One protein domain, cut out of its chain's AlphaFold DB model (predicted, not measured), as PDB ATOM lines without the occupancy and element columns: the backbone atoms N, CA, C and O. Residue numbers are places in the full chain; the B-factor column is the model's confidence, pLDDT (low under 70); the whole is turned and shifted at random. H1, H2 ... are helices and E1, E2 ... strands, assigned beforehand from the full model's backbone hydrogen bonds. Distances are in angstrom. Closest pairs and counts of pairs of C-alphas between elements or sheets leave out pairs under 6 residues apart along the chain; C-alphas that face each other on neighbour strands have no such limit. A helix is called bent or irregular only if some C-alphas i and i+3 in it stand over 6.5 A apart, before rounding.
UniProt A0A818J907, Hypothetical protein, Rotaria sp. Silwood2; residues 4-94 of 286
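What this domain is: This is residues 4 to 94 of the 286 residues of the protein "Hypothetical protein" of Rotaria sp. Silwood2 (UniProt A0A818J907). A two-stranded hairpin, E1 and E2, forms the middle of an elongated model, with H1 packed beside E1 at one end and H2 packed over one face of the hairpin. H4 packs on the last part of H2, and the short H3 lies at the end far from H1. The printed part has 91 residues, with four named helices and two named strands in the order H1, H2, E1, E2, H3, H4; the sheet E1 - E2 is antiparallel and the class is mixed, helices and strands. The whole is compact, with a radius of gyration of the C-alphas of 13.5 A, and spans 42 by 27 by 21 A.

How they stand to each other: H1, residues 4 to 21, is close to but not clearly touching H2, residues 27 to 39; their lines are about perpendicular at 81 degrees, and their closest C-alphas are those of Leu 16 and Ile 29, 7.2 A apart. The closest C-alphas of H1 and E1, residues 47 to 53, are those of Ser 13 and Tyr 53, 5.7 A apart. For H2 and E1 they are those of Arg 33 and Ile 47, 5.9 A apart. E1 and E2, residues 58 to 63, form an antiparallel hairpin at 161 degrees; N 50 and O 60 at 2.8 A, and N 62 and O 48 at 2.9 A, are within hydrogen-bond range. H3, residues 68 to 72, and H4, residues 74 to 84, meet only through their link. H2 touches H4 with residues 35 to 39 alone, opposite ways at a steep tilt of 43 degrees; the closest C-alphas are those of Ala 39 and Asn 80, 4.9 A apart. Every O i to N i+4 pair is within hydrogen-bond range in H2 and H3, against 13 of 14 in H1 and 5 of 7 in H4.

Where its parts are: H1 begins at C-alpha 4 (131.606, 116.993, 175.916) and measures 26.3 A; H2 measures 18.4 A, E1 17.4 A and E2 16.1 A. H4 measures 15.1 A, ends at C-alpha 84 (125.905, 141.599, 183.452), and is irregular, with C-alphas 75 and 78 7.3 A apart.

The domain as a whole: The two C-alphas farthest apart, of Lys 4 and Pro 68, are 45.1 A apart. The printed part has no cut and no long link. The pLDDT is under 70 at residues 4 to 6, 56, 67 to 69 and 71.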
ATOM      1  N   LYS A   4     133.056 116.795 176.120       47.38
ATOM      2  CA  LYS A   4     131.606 116.993 175.916       47.38
ATOM      3  C   LYS A   4     131.171 118.466 175.950       47.38
ATOM      4  O   LYS A   4     130.175 118.810 175.319       47.38
ATOM      5  N   THR A   5     131.890 119.332 176.663       61.75
ATOM      6  CA  THR A   5     131.548 120.763 176.795       61.75
ATOM      7  C   THR A   5     131.933 121.571 175.557       61.75
ATOM      8  O   THR A   5     131.179 122.441 175.126       61.75
ATOM      9  N   GLU A   6     133.056 121.236 174.927       64.94
ATOM     10  CA  GLU A   6     133.573 121.930 173.745       64.94
ATOM     11  C   GLU A   6     132.716 121.664 172.497       64.94
ATOM     12  O   GLU A   6     132.337 122.590 171.780       64.94
ATOM     13  N   HIS A   7     132.290 120.413 172.295       73.44
ATOM     14  CA  HIS A   7     131.405 120.046 171.186       73.44
ATOM     15  C   HIS A   7     130.002 120.675 171.313       73.44
ATOM     16  O   HIS A   7     129.363 120.998 170.309       73.44
ATOM     17  N   GLY A   8     129.515 120.867 172.544       79.62
ATOM     18  CA  GLY A   8     128.267 121.583 172.817       79.62
ATOM     19  C   GLY A   8     128.372 123.076 172.501       79.62
ATOM     20  O   GLY A   8     127.496 123.623 171.830       79.62
ATOM     21  N   ALA A   9     129.473 123.714 172.911       78.12
ATOM     22  CA  ALA A   9     129.740 125.125 172.634       78.12
ATOM     23  C   ALA A   9     129.885 125.407 171.129       78.12
ATOM     24  O   ALA A   9     129.281 126.352 170.630       78.12
ATOM     25  N   LEU A  10     130.606 124.549 170.396       84.06
ATOM     26  CA  LEU A  10     130.745 124.625 168.933       84.06
ATOM     27  C   LEU A  10     129.412 124.469 168.201       84.06
ATOM     28  O   LEU A  10     129.153 125.149 167.209       84.06
ATOM     29  N   ARG A  11     128.546 123.570 168.680       87.69
ATOM     30  CA  ARG A  11     127.212 123.404 168.101       87.69
ATOM     31  C   ARG A  11     126.347 124.635 168.356       87.69
ATOM     32  O   ARG A  11     125.700 125.110 167.428       87.69
ATOM     33  N   LEU A  12     126.350 125.152 169.586       85.94
ATOM     34  CA  LEU A  12     125.585 126.343 169.938       85.94
ATOM     35  C   LEU A  12     126.061 127.561 169.141       85.94
ATOM     36  O   LEU A  12     125.232 128.240 168.550       85.94
ATOM     37  N   SER A  13     127.369 127.815 169.050       87.06
ATOM     38  CA  SER A  13     127.884 128.965 168.298       87.06
ATOM     39  C   SER A  13     127.481 128.932 166.827       87.06
ATOM     40  O   SER A  13     127.142 129.975 166.287       87.06
ATOM     41  N   ARG A  14     127.474 127.749 166.190       89.19
ATOM     42  CA  ARG A  14     126.999 127.592 164.806       89.19
ATOM     43  C   ARG A  14     125.520 127.939 164.678       89.19
ATOM     44  O   ARG A  14     125.177 128.736 163.824       89.19
ATOM     45  N   ILE A  15     124.672 127.424 165.573       92.56
ATOM     46  CA  ILE A  15     123.234 127.751 165.586       92.56
ATOM     47  C   ILE A  15     123.017 129.264 165.733       92.56
ATOM     48  O   ILE A  15     122.189 129.843 165.038       92.56
ATOM     49  N   LEU A  16     123.766 129.909 166.632       92.44
ATOM     50  CA  LEU A  16     123.655 131.349 166.852       92.44
ATOM     51  C   LEU A  16     124.167 132.157 165.656       92.44
ATOM     52  O   LEU A  16     123.562 133.168 165.312       92.44
ATOM     53  N   LEU A  17     125.266 131.732 165.030       91.75
ATOM     54  CA  LEU A  17     125.807 132.381 163.840       91.75
ATOM     55  C   LEU A  17     124.833 132.262 162.660       91.75
ATOM     56  O   LEU A  17     124.517 133.279 162.051       91.75
ATOM     57  N   ASP A  18     124.277 131.073 162.421       93.31
ATOM     58  CA  ASP A  18     123.260 130.840 161.387       93.31
ATOM     59  C   ASP A  18     122.023 131.725 161.615       93.31
ATOM     60  O   ASP A  18     121.498 132.320 160.674       93.31
ATOM     61  N   ALA A  19     121.567 131.849 162.870       92.81
ATOM     62  CA  ALA A  19     120.450 132.725 163.220       92.81
ATOM     63  C   ALA A  19     120.775 134.206 162.952       92.81
ATOM     64  O   ALA A  19     119.928 134.935 162.438       92.81
ATOM     65  N   LEU A  20     122.002 134.661 163.239       92.44
ATOM     66  CA  LEU A  20     122.444 136.025 162.915       92.44
ATOM     67  C   LEU A  20     122.480 136.273 161.402       92.44
ATOM     68  O   LEU A  20     121.989 137.307 160.951       92.44
ATOM     69  N   GLU A  21     123.033 135.339 160.624       91.81
ATOM     70  CA  GLU A  21     123.148 135.449 159.162       91.81
ATOM     71  C   GLU A  21     121.780 135.482 158.474       91.81
ATOM     72  O   GLU A  21     121.580 136.236 157.521       91.81
ATOM     73  N   LYS A  22     120.815 134.718 158.995       94.19
ATOM     74  CA  LYS A  22     119.425 134.701 158.510       94.19
ATOM     75  C   LYS A  22     118.551 135.804 159.108       94.19
ATOM     76  O   LYS A  22     117.385 135.918 158.739       94.19
ATOM     77  N   ASN A  23     119.101 136.621 160.011       90.25
ATOM     78  CA  ASN A  23     118.373 137.639 160.769       90.25
ATOM     79  C   ASN A  23     117.150 137.068 161.527       90.25
ATOM     80  O   ASN A  23     116.102 137.708 161.632       90.25
ATOM     81  N   GLU A  24     117.289 135.850 162.049       93.50
ATOM     82  CA  GLU A  24     116.286 135.146 162.843       93.50
ATOM     83  C   GLU A  24     116.425 135.491 164.334       93.50
ATOM     84  O   GLU A  24     117.515 135.741 164.857       93.50
ATOM     85  N   SER A  25     115.300 135.494 165.051       90.69
ATOM     86  CA  SER A  25     115.307 135.674 166.503       90.69
ATOM     87  C   SER A  25     115.812 134.411 167.195       90.69
ATOM     88  O   SER A  25     115.377 133.303 166.882       90.69
ATOM     89  N   HIS A  26     116.688 134.573 168.186       95.31
ATOM     90  CA  HIS A  26     117.127 133.481 169.047       95.31
ATOM     91  C   HIS A  26     117.190 133.960 170.505       95.31
ATOM     92  O   HIS A  26     117.810 134.995 170.765       95.31
ATOM     93  N   PRO A  27     116.645 133.209 171.484       95.06
ATOM     94  CA  PRO A  27     116.582 133.644 172.885       95.06
ATOM     95  C   PRO A  27     117.935 134.060 173.477       95.06
ATOM     96  O   PRO A  27     118.031 135.073 174.158       95.06
ATOM     97  N   VAL A  28     119.002 133.316 173.163       92.75
ATOM     98  CA  VAL A  28     120.368 133.645 173.614       92.75
ATOM     99  C   VAL A  28     120.879 134.952 172.995       92.75
ATOM    100  O   VAL A  28     121.526 135.731 173.684       92.75
ATOM    101  N   ILE A  29     120.579 135.227 171.719       94.50
ATOM    102  CA  ILE A  29     120.989 136.483 171.069       94.50
ATOM    103  C   ILE A  29     120.249 137.657 171.716       94.50
ATOM    104  O   ILE A  29     120.856 138.692 171.983       94.50
ATOM    105  N   GLU A  30     118.959 137.488 172.007       95.81
ATOM    106  CA  GLU A  30     118.146 138.512 172.663       95.81
ATOM    107  C   GLU A  30     118.589 138.789 174.106       95.81
ATOM    108  O   GLU A  30     118.659 139.954 174.504       95.81
ATOM    109  N   ASP A  31     118.965 137.756 174.865       95.50
ATOM    110  CA  ASP A  31     119.552 137.912 176.202       95.50
ATOM    111  C   ASP A  31     120.901 138.648 176.144       95.50
ATOM    112  O   ASP A  31     121.120 139.610 176.882       95.50
ATOM    113  N   VAL A  32     121.777 138.273 175.203       95.31
ATOM    114  CA  VAL A  32     123.056 138.965 174.971       95.31
ATOM    115  C   VAL A  32     122.824 140.437 174.621       95.31
ATOM    116  O   VAL A  32     123.459 141.307 175.219       95.31
ATOM    117  N   ARG A  33     121.898 140.744 173.703       96.06
ATOM    118  CA  ARG A  33     121.558 142.127 173.326       96.06
ATOM    119  C   ARG A  33     121.068 142.935 174.521       96.06
ATOM    120  O   ARG A  33     121.535 144.054 174.707       96.06
ATOM    121  N   LYS A  34     120.177 142.368 175.341       96.88
ATOM    122  CA  LYS A  34     119.646 143.019 176.547       96.88
ATOM    123  C   LYS A  34     120.754 143.332 177.557       96.88
ATOM    124  O   LYS A  34     120.863 144.455 178.037       96.88
ATOM    125  N   ARG A  35     121.609 142.360 177.869       96.81
ATOM    126  CA  ARG A  35     122.714 142.556 178.821       96.81
ATOM    127  C   ARG A  35     123.730 143.578 178.321       96.81
ATOM    128  O   ARG A  35     124.179 144.421 179.093       96.81
ATOM    129  N   LEU A  36     124.062 143.535 177.028       95.19
ATOM    130  CA  LEU A  36     124.916 144.541 176.398       95.19
ATOM    131  C   LEU A  36     124.271 145.930 176.451       95.19
ATOM    132  O   LEU A  36     124.951 146.887 176.801       95.19
ATOM    133  N   SER A  37     122.976 146.058 176.159       93.75
ATOM    134  CA  SER A  37     122.301 147.360 176.181       93.75
ATOM    135  C   SER A  37     122.262 147.958 177.587       93.75
ATOM    136  O   SER A  37     122.511 149.147 177.751       93.75
ATOM    137  N   GLU A  38     122.052 147.131 178.615       93.81
ATOM    138  CA  GLU A  38     122.162 147.551 180.015       93.81
ATOM    139  C   GLU A  38     123.592 147.981 180.386       93.81
ATOM    140  O   GLU A  38     123.765 149.010 181.039       93.81
ATOM    141  N   ALA A  39     124.618 147.237 179.956       92.94
ATOM    142  CA  ALA A  39     126.017 147.577 180.233       92.94
ATOM    143  C   ALA A  39     126.461 148.888 179.555       92.94
ATOM    144  O   ALA A  39     127.215 149.663 180.145       92.94
ATOM    145  N   HIS A  40     125.955 149.140 178.344       89.69
ATOM    146  CA  HIS A  40     126.184 150.359 177.555       89.69
ATOM    147  C   HIS A  40     125.201 151.495 177.874       89.69
ATOM    148  O   HIS A  40     125.315 152.568 177.289       89.69
ATOM    149  N   ARG A  41     124.231 151.274 178.774       89.38
ATOM    150  CA  ARG A  41     123.165 152.234 179.127       89.38
ATOM    151  C   ARG A  41     122.443 152.803 177.898       89.38
ATOM    152  O   ARG A  41     122.203 154.001 177.796       89.38
ATOM    153  N   THR A  42     122.105 151.929 176.957       89.44
ATOM    154  CA  THR A  42     121.459 152.280 175.687       89.44
ATOM    155  C   THR A  42     120.252 151.382 175.418       89.44
ATOM    156  O   THR A  42     120.000 150.418 176.144       89.44
ATOM    157  N   ASN A  43     119.500 151.688 174.364       91.62
ATOM    158  CA  ASN A  43     118.377 150.868 173.923       91.62
ATOM    159  C   ASN A  43     118.868 149.568 173.273       91.62
ATOM    160  O   ASN A  43     119.920 149.526 172.631       91.62
ATOM    161  N   LYS A  44     118.093 148.489 173.406       92.81
ATOM    162  CA  LYS A  44     118.460 147.167 172.875       92.81
ATOM    163  C   LYS A  44     118.640 147.188 171.354       92.81
ATOM    164  O   LYS A  44     119.518 146.518 170.820       92.81
ATOM    165  N   GLU A  45     117.852 148.010 170.673       92.31
ATOM    166  CA  GLU A  45     117.831 148.230 169.224       92.31
ATOM    167  C   GLU A  45     119.141 148.849 168.708       92.31
ATOM    168  O   GLU A  45     119.501 148.679 167.539       92.31
ATOM    169  N   ASN A  46     119.893 149.506 169.597       92.88
ATOM    170  CA  ASN A  46     121.197 150.073 169.281       92.88
ATOM    171  C   ASN A  46     122.307 149.015 169.308       92.88
ATOM    172  O   ASN A  46     123.382 149.253 168.760       92.88
ATOM    173  N   ILE A  47     122.068 147.831 169.885       93.69
ATOM    174  CA  ILE A  47     123.035 146.731 169.911       93.69
ATOM    175  C   ILE A  47     122.868 145.846 168.675       93.69
ATOM    176  O   ILE A  47     121.898 145.105 168.523       93.69
ATOM    177  N   SER A  48     123.879 145.842 167.807       93.62
ATOM    178  CA  SER A  48     123.953 144.930 166.663       93.62
ATOM    179  C   SER A  48     125.074 143.916 166.875       93.62
ATOM    180  O   SER A  48     126.249 144.211 166.662       93.62
ATOM    181  N   VAL A  49     124.695 142.705 167.293       94.56
ATOM    182  CA  VAL A  49     125.596 141.545 167.362       94.56
ATOM    183  C   VAL A  49     125.996 141.150 165.940       94.56
ATOM    184  O   VAL A  49     125.133 140.965 165.086       94.56
ATOM    185  N   LYS A  50     127.303 141.072 165.687       93.38
ATOM    186  CA  LYS A  50     127.896 140.780 164.375       93.38
ATOM    187  C   LYS A  50     128.340 139.333 164.242       93.38
ATOM    188  O   LYS A  50     128.256 138.781 163.155       93.38
ATOM    189  N   SER A  51     128.849 138.741 165.318       92.12
ATOM    190  CA  SER A  51     129.349 137.369 165.293       92.12
ATOM    191  C   SER A  51     129.424 136.779 166.697       92.12
ATOM    192  O   SER A  51     129.612 137.512 167.674       92.12
ATOM    193  N   ILE A  52     129.300 135.452 166.775       91.94
ATOM    194  CA  ILE A  52     129.525 134.643 167.973       91.94
ATOM    195  C   ILE A  52     130.422 133.462 167.587       91.94
ATOM    196  O   ILE A  52     130.122 132.750 166.631       91.94
ATOM    197  N   TYR A  53     131.521 133.245 168.314       88.00
ATOM    198  CA  TYR A  53     132.511 132.210 167.984       88.00
ATOM    199  C   TYR A  53     133.184 131.600 169.224       88.00
ATOM    200  O   TYR A  53     133.088 132.136 170.330       88.00
ATOM    201  N   VAL A  54     133.840 130.446 169.032       80.88
ATOM    202  CA  VAL A  54     134.332 129.555 170.104       80.88
ATOM    203  C   VAL A  54     135.849 129.630 170.282       80.88
ATOM    204  O   VAL A  54     136.593 129.915 169.351       80.88
ATOM    205  N   GLY A  55     136.270 129.375 171.521       71.44
ATOM    206  CA  GLY A  55     137.622 129.409 172.091       71.44
ATOM    207  C   GLY A  55     137.481 129.812 173.565       71.44
ATOM    208  O   GLY A  55     137.821 129.082 174.487       71.44
ATOM    209  N   SER A  56     136.770 130.922 173.751       69.94
ATOM    210  CA  SER A  56     135.902 131.276 174.885       69.94
ATOM    211  C   SER A  56     134.550 131.683 174.260       69.94
ATOM    212  O   SER A  56     134.495 131.820 173.037       69.94
ATOM    213  N   PHE A  57     133.436 131.836 174.985       84.44
ATOM    214  CA  PHE A  57     132.211 132.353 174.343       84.44
ATOM    215  C   PHE A  57     132.428 133.831 173.980       84.44
ATOM    216  O   PHE A  57     132.404 134.691 174.857       84.44
ATOM    217  N   ASN A  58     132.713 134.121 172.708       90.88
ATOM    218  CA  ASN A  58     133.053 135.464 172.243       90.88
ATOM    219  C   ASN A  58     131.881 136.084 171.485       90.88
ATOM    220  O   ASN A  58     131.259 135.418 170.660       90.88
ATOM    221  N   VAL A  59     131.635 137.373 171.718       93.00
ATOM    222  CA  VAL A  59     130.599 138.151 171.031       93.00
ATOM    223  C   VAL A  59     131.241 139.396 170.426       93.00
ATOM    224  O   VAL A  59     131.738 140.254 171.154       93.00
ATOM    225  N   ALA A  60     131.203 139.519 169.100       93.00
ATOM    226  CA  ALA A  60     131.553 140.751 168.398       93.00
ATOM    227  C   ALA A  60     130.275 141.545 168.117       93.00
ATOM    228  O   ALA A  60     129.306 140.994 167.590       93.00
ATOM    229  N   TYR A  61     130.248 142.831 168.460       93.06
ATOM    230  CA  TYR A  61     129.050 143.660 168.335       93.06
ATOM    231  C   TYR A  61     129.394 145.128 168.063       93.06
ATOM    232  O   TYR A  61     130.499 145.588 168.342       93.06
ATOM    233  N   THR A  62     128.430 145.862 167.513       90.81
ATOM    234  CA  THR A  62     128.475 147.321 167.362       90.81
ATOM    235  C   THR A  62     127.357 147.953 168.173       90.81
ATOM    236  O   THR A  62     126.265 147.387 168.247       90.81
ATOM    237  N   VAL A  63     127.599 149.148 168.697       88.88
ATOM    238  CA  VAL A  63     126.587 149.967 169.365       88.88
ATOM    239  C   VAL A  63     126.319 151.190 168.487       88.88
ATOM    240  O   VAL A  63     127.257 151.871 168.079       88.88
ATOM    241  N   LYS A  64     125.057 151.414 168.127       87.50
ATOM    242  CA  LYS A  64     124.605 152.560 167.324       87.50
ATOM    243  C   LYS A  64     124.280 153.759 168.216       87.50
ATOM    244  O   LYS A  64     124.164 153.605 169.429       87.50
ATOM    245  N   ASP A  65     124.129 154.923 167.588       75.31
ATOM    246  CA  ASP A  65     123.640 156.163 168.204       75.31
ATOM    247  C   ASP A  65     124.373 156.530 169.498       75.31
ATOM    248  O   ASP A  65     123.777 156.803 170.539       75.31
ATOM    249  N   TRP A  66     125.705 156.507 169.426       73.00
ATOM    250  CA  TRP A  66     126.551 156.942 170.527       73.00
ATOM    251  C   TRP A  66     126.342 158.421 170.812       73.00
ATOM    252  O   TRP A  66     126.702 159.289 170.016       73.00
ATOM    253  N   THR A  67     125.779 158.697 171.982       68.44
ATOM    254  CA  THR A  67     125.802 160.029 172.571       68.44
ATOM    255  C   THR A  67     127.206 160.316 173.119       68.44
ATOM    256  O   THR A  67     127.942 159.379 173.443       68.44
ATOM    257  N   PRO A  68     127.605 161.593 173.255       65.50
ATOM    258  CA  PRO A  68     128.841 161.956 173.954       65.50
ATOM    259  C   PRO A  68     128.964 161.288 175.335       65.50
ATOM    260  O   PRO A  68     130.014 160.738 175.659       65.50
ATOM    261  N   ASP A  69     127.860 161.211 176.084       67.38
ATOM    262  CA  ASP A  69     127.787 160.562 177.399       67.38
ATOM    263  C   ASP A  69     128.124 159.058 177.351       67.38
ATOM    264  O   ASP A  69     128.709 158.512 178.289       67.38
ATOM    265  N   ALA A  70     127.791 158.370 176.249       71.94
ATOM    266  CA  ALA A  70     128.123 156.958 176.072       71.94
ATOM    267  C   ALA A  70     129.643 156.748 175.980       71.94
ATOM    268  O   ALA A  70     130.169 155.817 176.593       71.94
ATOM    269  N   VAL A  71     130.360 157.649 175.293       69.88
ATOM    270  CA  VAL A  71     131.832 157.635 175.207       69.88
ATOM    271  C   VAL A  71     132.455 157.883 176.580       69.88
ATOM    272  O   VAL A  71     133.380 157.172 176.972       69.88
ATOM    273  N   GLU A  72     131.929 158.850 177.334       70.25
ATOM    274  CA  GLU A  72     132.417 159.166 178.685       70.25
ATOM    275  C   GLU A  72     132.228 158.004 179.672       70.25
ATOM    276  O   GLU A  72     132.976 157.892 180.641       70.25
ATOM    277  N   SER A  73     131.273 157.108 179.410       75.31
ATOM    278  CA  SER A  73     131.009 155.925 180.237       75.31
ATOM    279  C   SER A  73     131.890 154.708 179.922       75.31
ATOM    280  O   SER A  73     131.900 153.750 180.697       75.31
ATOM    281  N   LEU A  74     132.663 154.734 178.824       78.19
ATOM    282  CA  LEU A  74     133.524 153.615 178.413       78.19
ATOM    283  C   LEU A  74     134.537 153.152 179.470       78.19
ATOM    284  O   LEU A  74     134.752 151.941 179.546       78.19
ATOM    285  N   PRO A  75     135.136 154.027 180.303       78.50
ATOM    286  CA  PRO A  75     136.008 153.582 181.388       78.50
ATOM    287  C   PRO A  75     135.322 152.632 182.386       78.50
ATOM    288  O   PRO A  75     135.980 151.761 182.946       78.50
ATOM    289  N   GLU A  76     134.002 152.742 182.572       84.25
ATOM    290  CA  GLU A  76     133.217 151.864 183.455       84.25
ATOM    291  C   GLU A  76     132.661 150.629 182.724       84.25
ATOM    292  O   GLU A  76     132.034 149.767 183.345       84.25
ATOM    293  N   LEU A  77     132.863 150.511 181.405       88.00
ATOM    294  CA  LEU A  77     132.208 149.479 180.602       88.00
ATOM    295  C   LEU A  77     132.614 148.065 181.027       88.00
ATOM    296  O   LEU A  77     131.749 147.200 181.118       88.00
ATOM    297  N   GLU A  78     133.895 147.808 181.304       90.06
ATOM    298  CA  GLU A  78     134.330 146.467 181.729       90.06
ATOM    299  C   GLU A  78     133.690 146.046 183.050       90.06
ATOM    300  O   GLU A  78     133.261 144.901 183.196       90.06
ATOM    301  N   LYS A  79     133.563 146.983 183.991       90.94
ATOM    302  CA  LYS A  79     132.864 146.756 185.255       90.94
ATOM    303  C   LYS A  79     131.389 146.440 185.007       90.94
ATOM    304  O   LYS A  79     130.907 145.413 185.474       90.94
ATOM    305  N   ASN A  80     130.706 147.255 184.200       93.12
ATOM    306  CA  ASN A  80     129.303 147.023 183.857       93.12
ATOM    307  C   ASN A  80     129.112 145.673 183.141       93.12
ATOM    308  O   ASN A  80     128.151 144.962 183.411       93.12
ATOM    309  N   LEU A  81     130.022 145.288 182.240       94.69
ATOM    310  CA  LEU A  81     129.971 143.994 181.556       94.69
ATOM    311  C   LEU A  81     130.175 142.836 182.532       94.69
ATOM    312  O   LEU A  81     129.457 141.843 182.437       94.69
ATOM    313  N   LYS A  82     131.082 142.972 183.499       95.06
ATOM    314  CA  LYS A  82     131.277 141.976 184.555       95.06
ATOM    315  C   LYS A  82     130.024 141.786 185.415       95.06
ATOM    316  O   LYS A  82     129.684 140.652 185.736       95.06
ATOM    317  N   ASP A  83     129.298 142.863 185.709       94.94
ATOM    318  CA  ASP A  83     128.038 142.801 186.463       94.94
ATOM    319  C   ASP A  83     126.905 142.121 185.670       94.94
ATOM    320  O   ASP A  83     125.989 141.541 186.256       94.94
ATOM    321  N   LYS A  84     126.937 142.188 184.331       95.81
ATOM    322  CA  LYS A  84     125.905 141.599 183.452       95.81
ATOM    323  C   LYS A  84     126.239 140.194 182.958       95.81
ATOM    324  O   LYS A  84     125.334 139.433 182.597       95.81
ATOM    325  N   PHE A  85     127.516 139.833 182.942       93.69
ATOM    326  CA  PHE A  85     128.015 138.552 182.459       93.69
ATOM    327  C   PHE A  85     128.919 137.918 183.522       93.69
ATOM    328  O   PHE A  85     130.096 138.240 183.615       93.69
ATOM    329  N   GLU A  86     128.390 136.955 184.284       90.56
ATOM    330  CA  GLU A  86     129.137 136.267 185.357       90.56
ATOM    331  C   GLU A  86     130.454 135.634 184.875       90.56
ATOM    332  O   GLU A  86     131.436 135.583 185.611       90.56
ATOM    333  N   GLN A  87     130.487 135.171 183.622       89.44
ATOM    334  CA  GLN A  87     131.657 134.563 182.978       89.44
ATOM    335  C   GLN A  87     132.480 135.569 182.155       89.44
ATOM    336  O   GLN A  87     133.243 135.172 181.272       89.44
ATOM    337  N   PHE A  88     132.304 136.871 182.385       93.31
ATOM    338  CA  PHE A  88     133.060 137.908 181.693       93.31
ATOM    339  C   PHE A  88     134.561 137.746 181.937       93.31
ATOM    340  O   PHE A  88     135.017 137.643 183.076       93.31
ATOM    341  N   VAL A  89     135.326 137.763 180.847       91.44
ATOM    342  CA  VAL A  89     136.788 137.681 180.891       91.44
ATOM    343  C   VAL A  89     137.412 139.046 180.608       91.44
ATOM    344  O   VAL A  89     138.209 139.522 181.408       91.44
ATOM    345  N   ALA A  90     137.066 139.668 179.477       90.75
ATOM    346  CA  ALA A  90     137.592 140.968 179.062       90.75
ATOM    347  C   ALA A  90     136.722 141.592 177.960       90.75
ATOM    348  O   ALA A  90     136.063 140.868 177.204       90.75
ATOM    349  N   ALA A  91     136.786 142.919 177.806       89.62
ATOM    350  CA  ALA A  91     136.214 143.617 176.661       89.62
ATOM    351  C   ALA A  91     137.338 144.179 175.789       89.62
ATOM    352  O   ALA A  91     138.101 145.049 176.197       89.62
ATOM    353  N   LYS A  92     137.437 143.710 174.543       85.94
ATOM    354  CA  LYS A  92     138.411 144.256 173.592       85.94
ATOM    355  C   LYS A  92     137.798 145.423 172.831       85.94
ATOM    356  O   LYS A  92     137.182 145.239 171.786       85.94
ATOM    357  N   ILE A  93     137.967 146.621 173.377       77.69
ATOM    358  CA  ILE A  93     137.572 147.874 172.730       77.69
ATOM    359  C   ILE A  93     138.729 148.333 171.846       77.69
ATOM    360  O   ILE A  93     139.881 148.348 172.280       77.69
ATOM    361  N   HIS A  94     138.445 148.715 170.600       73.38
ATOM    362  CA  HIS A  94     139.484 149.290 169.753       73.38
ATOM    363  C   HIS A  94     139.983 150.599 170.394       73.38
ATOM    364  O   HIS A  94     139.161 151.488 170.627       73.38
TER     365      HIS A  94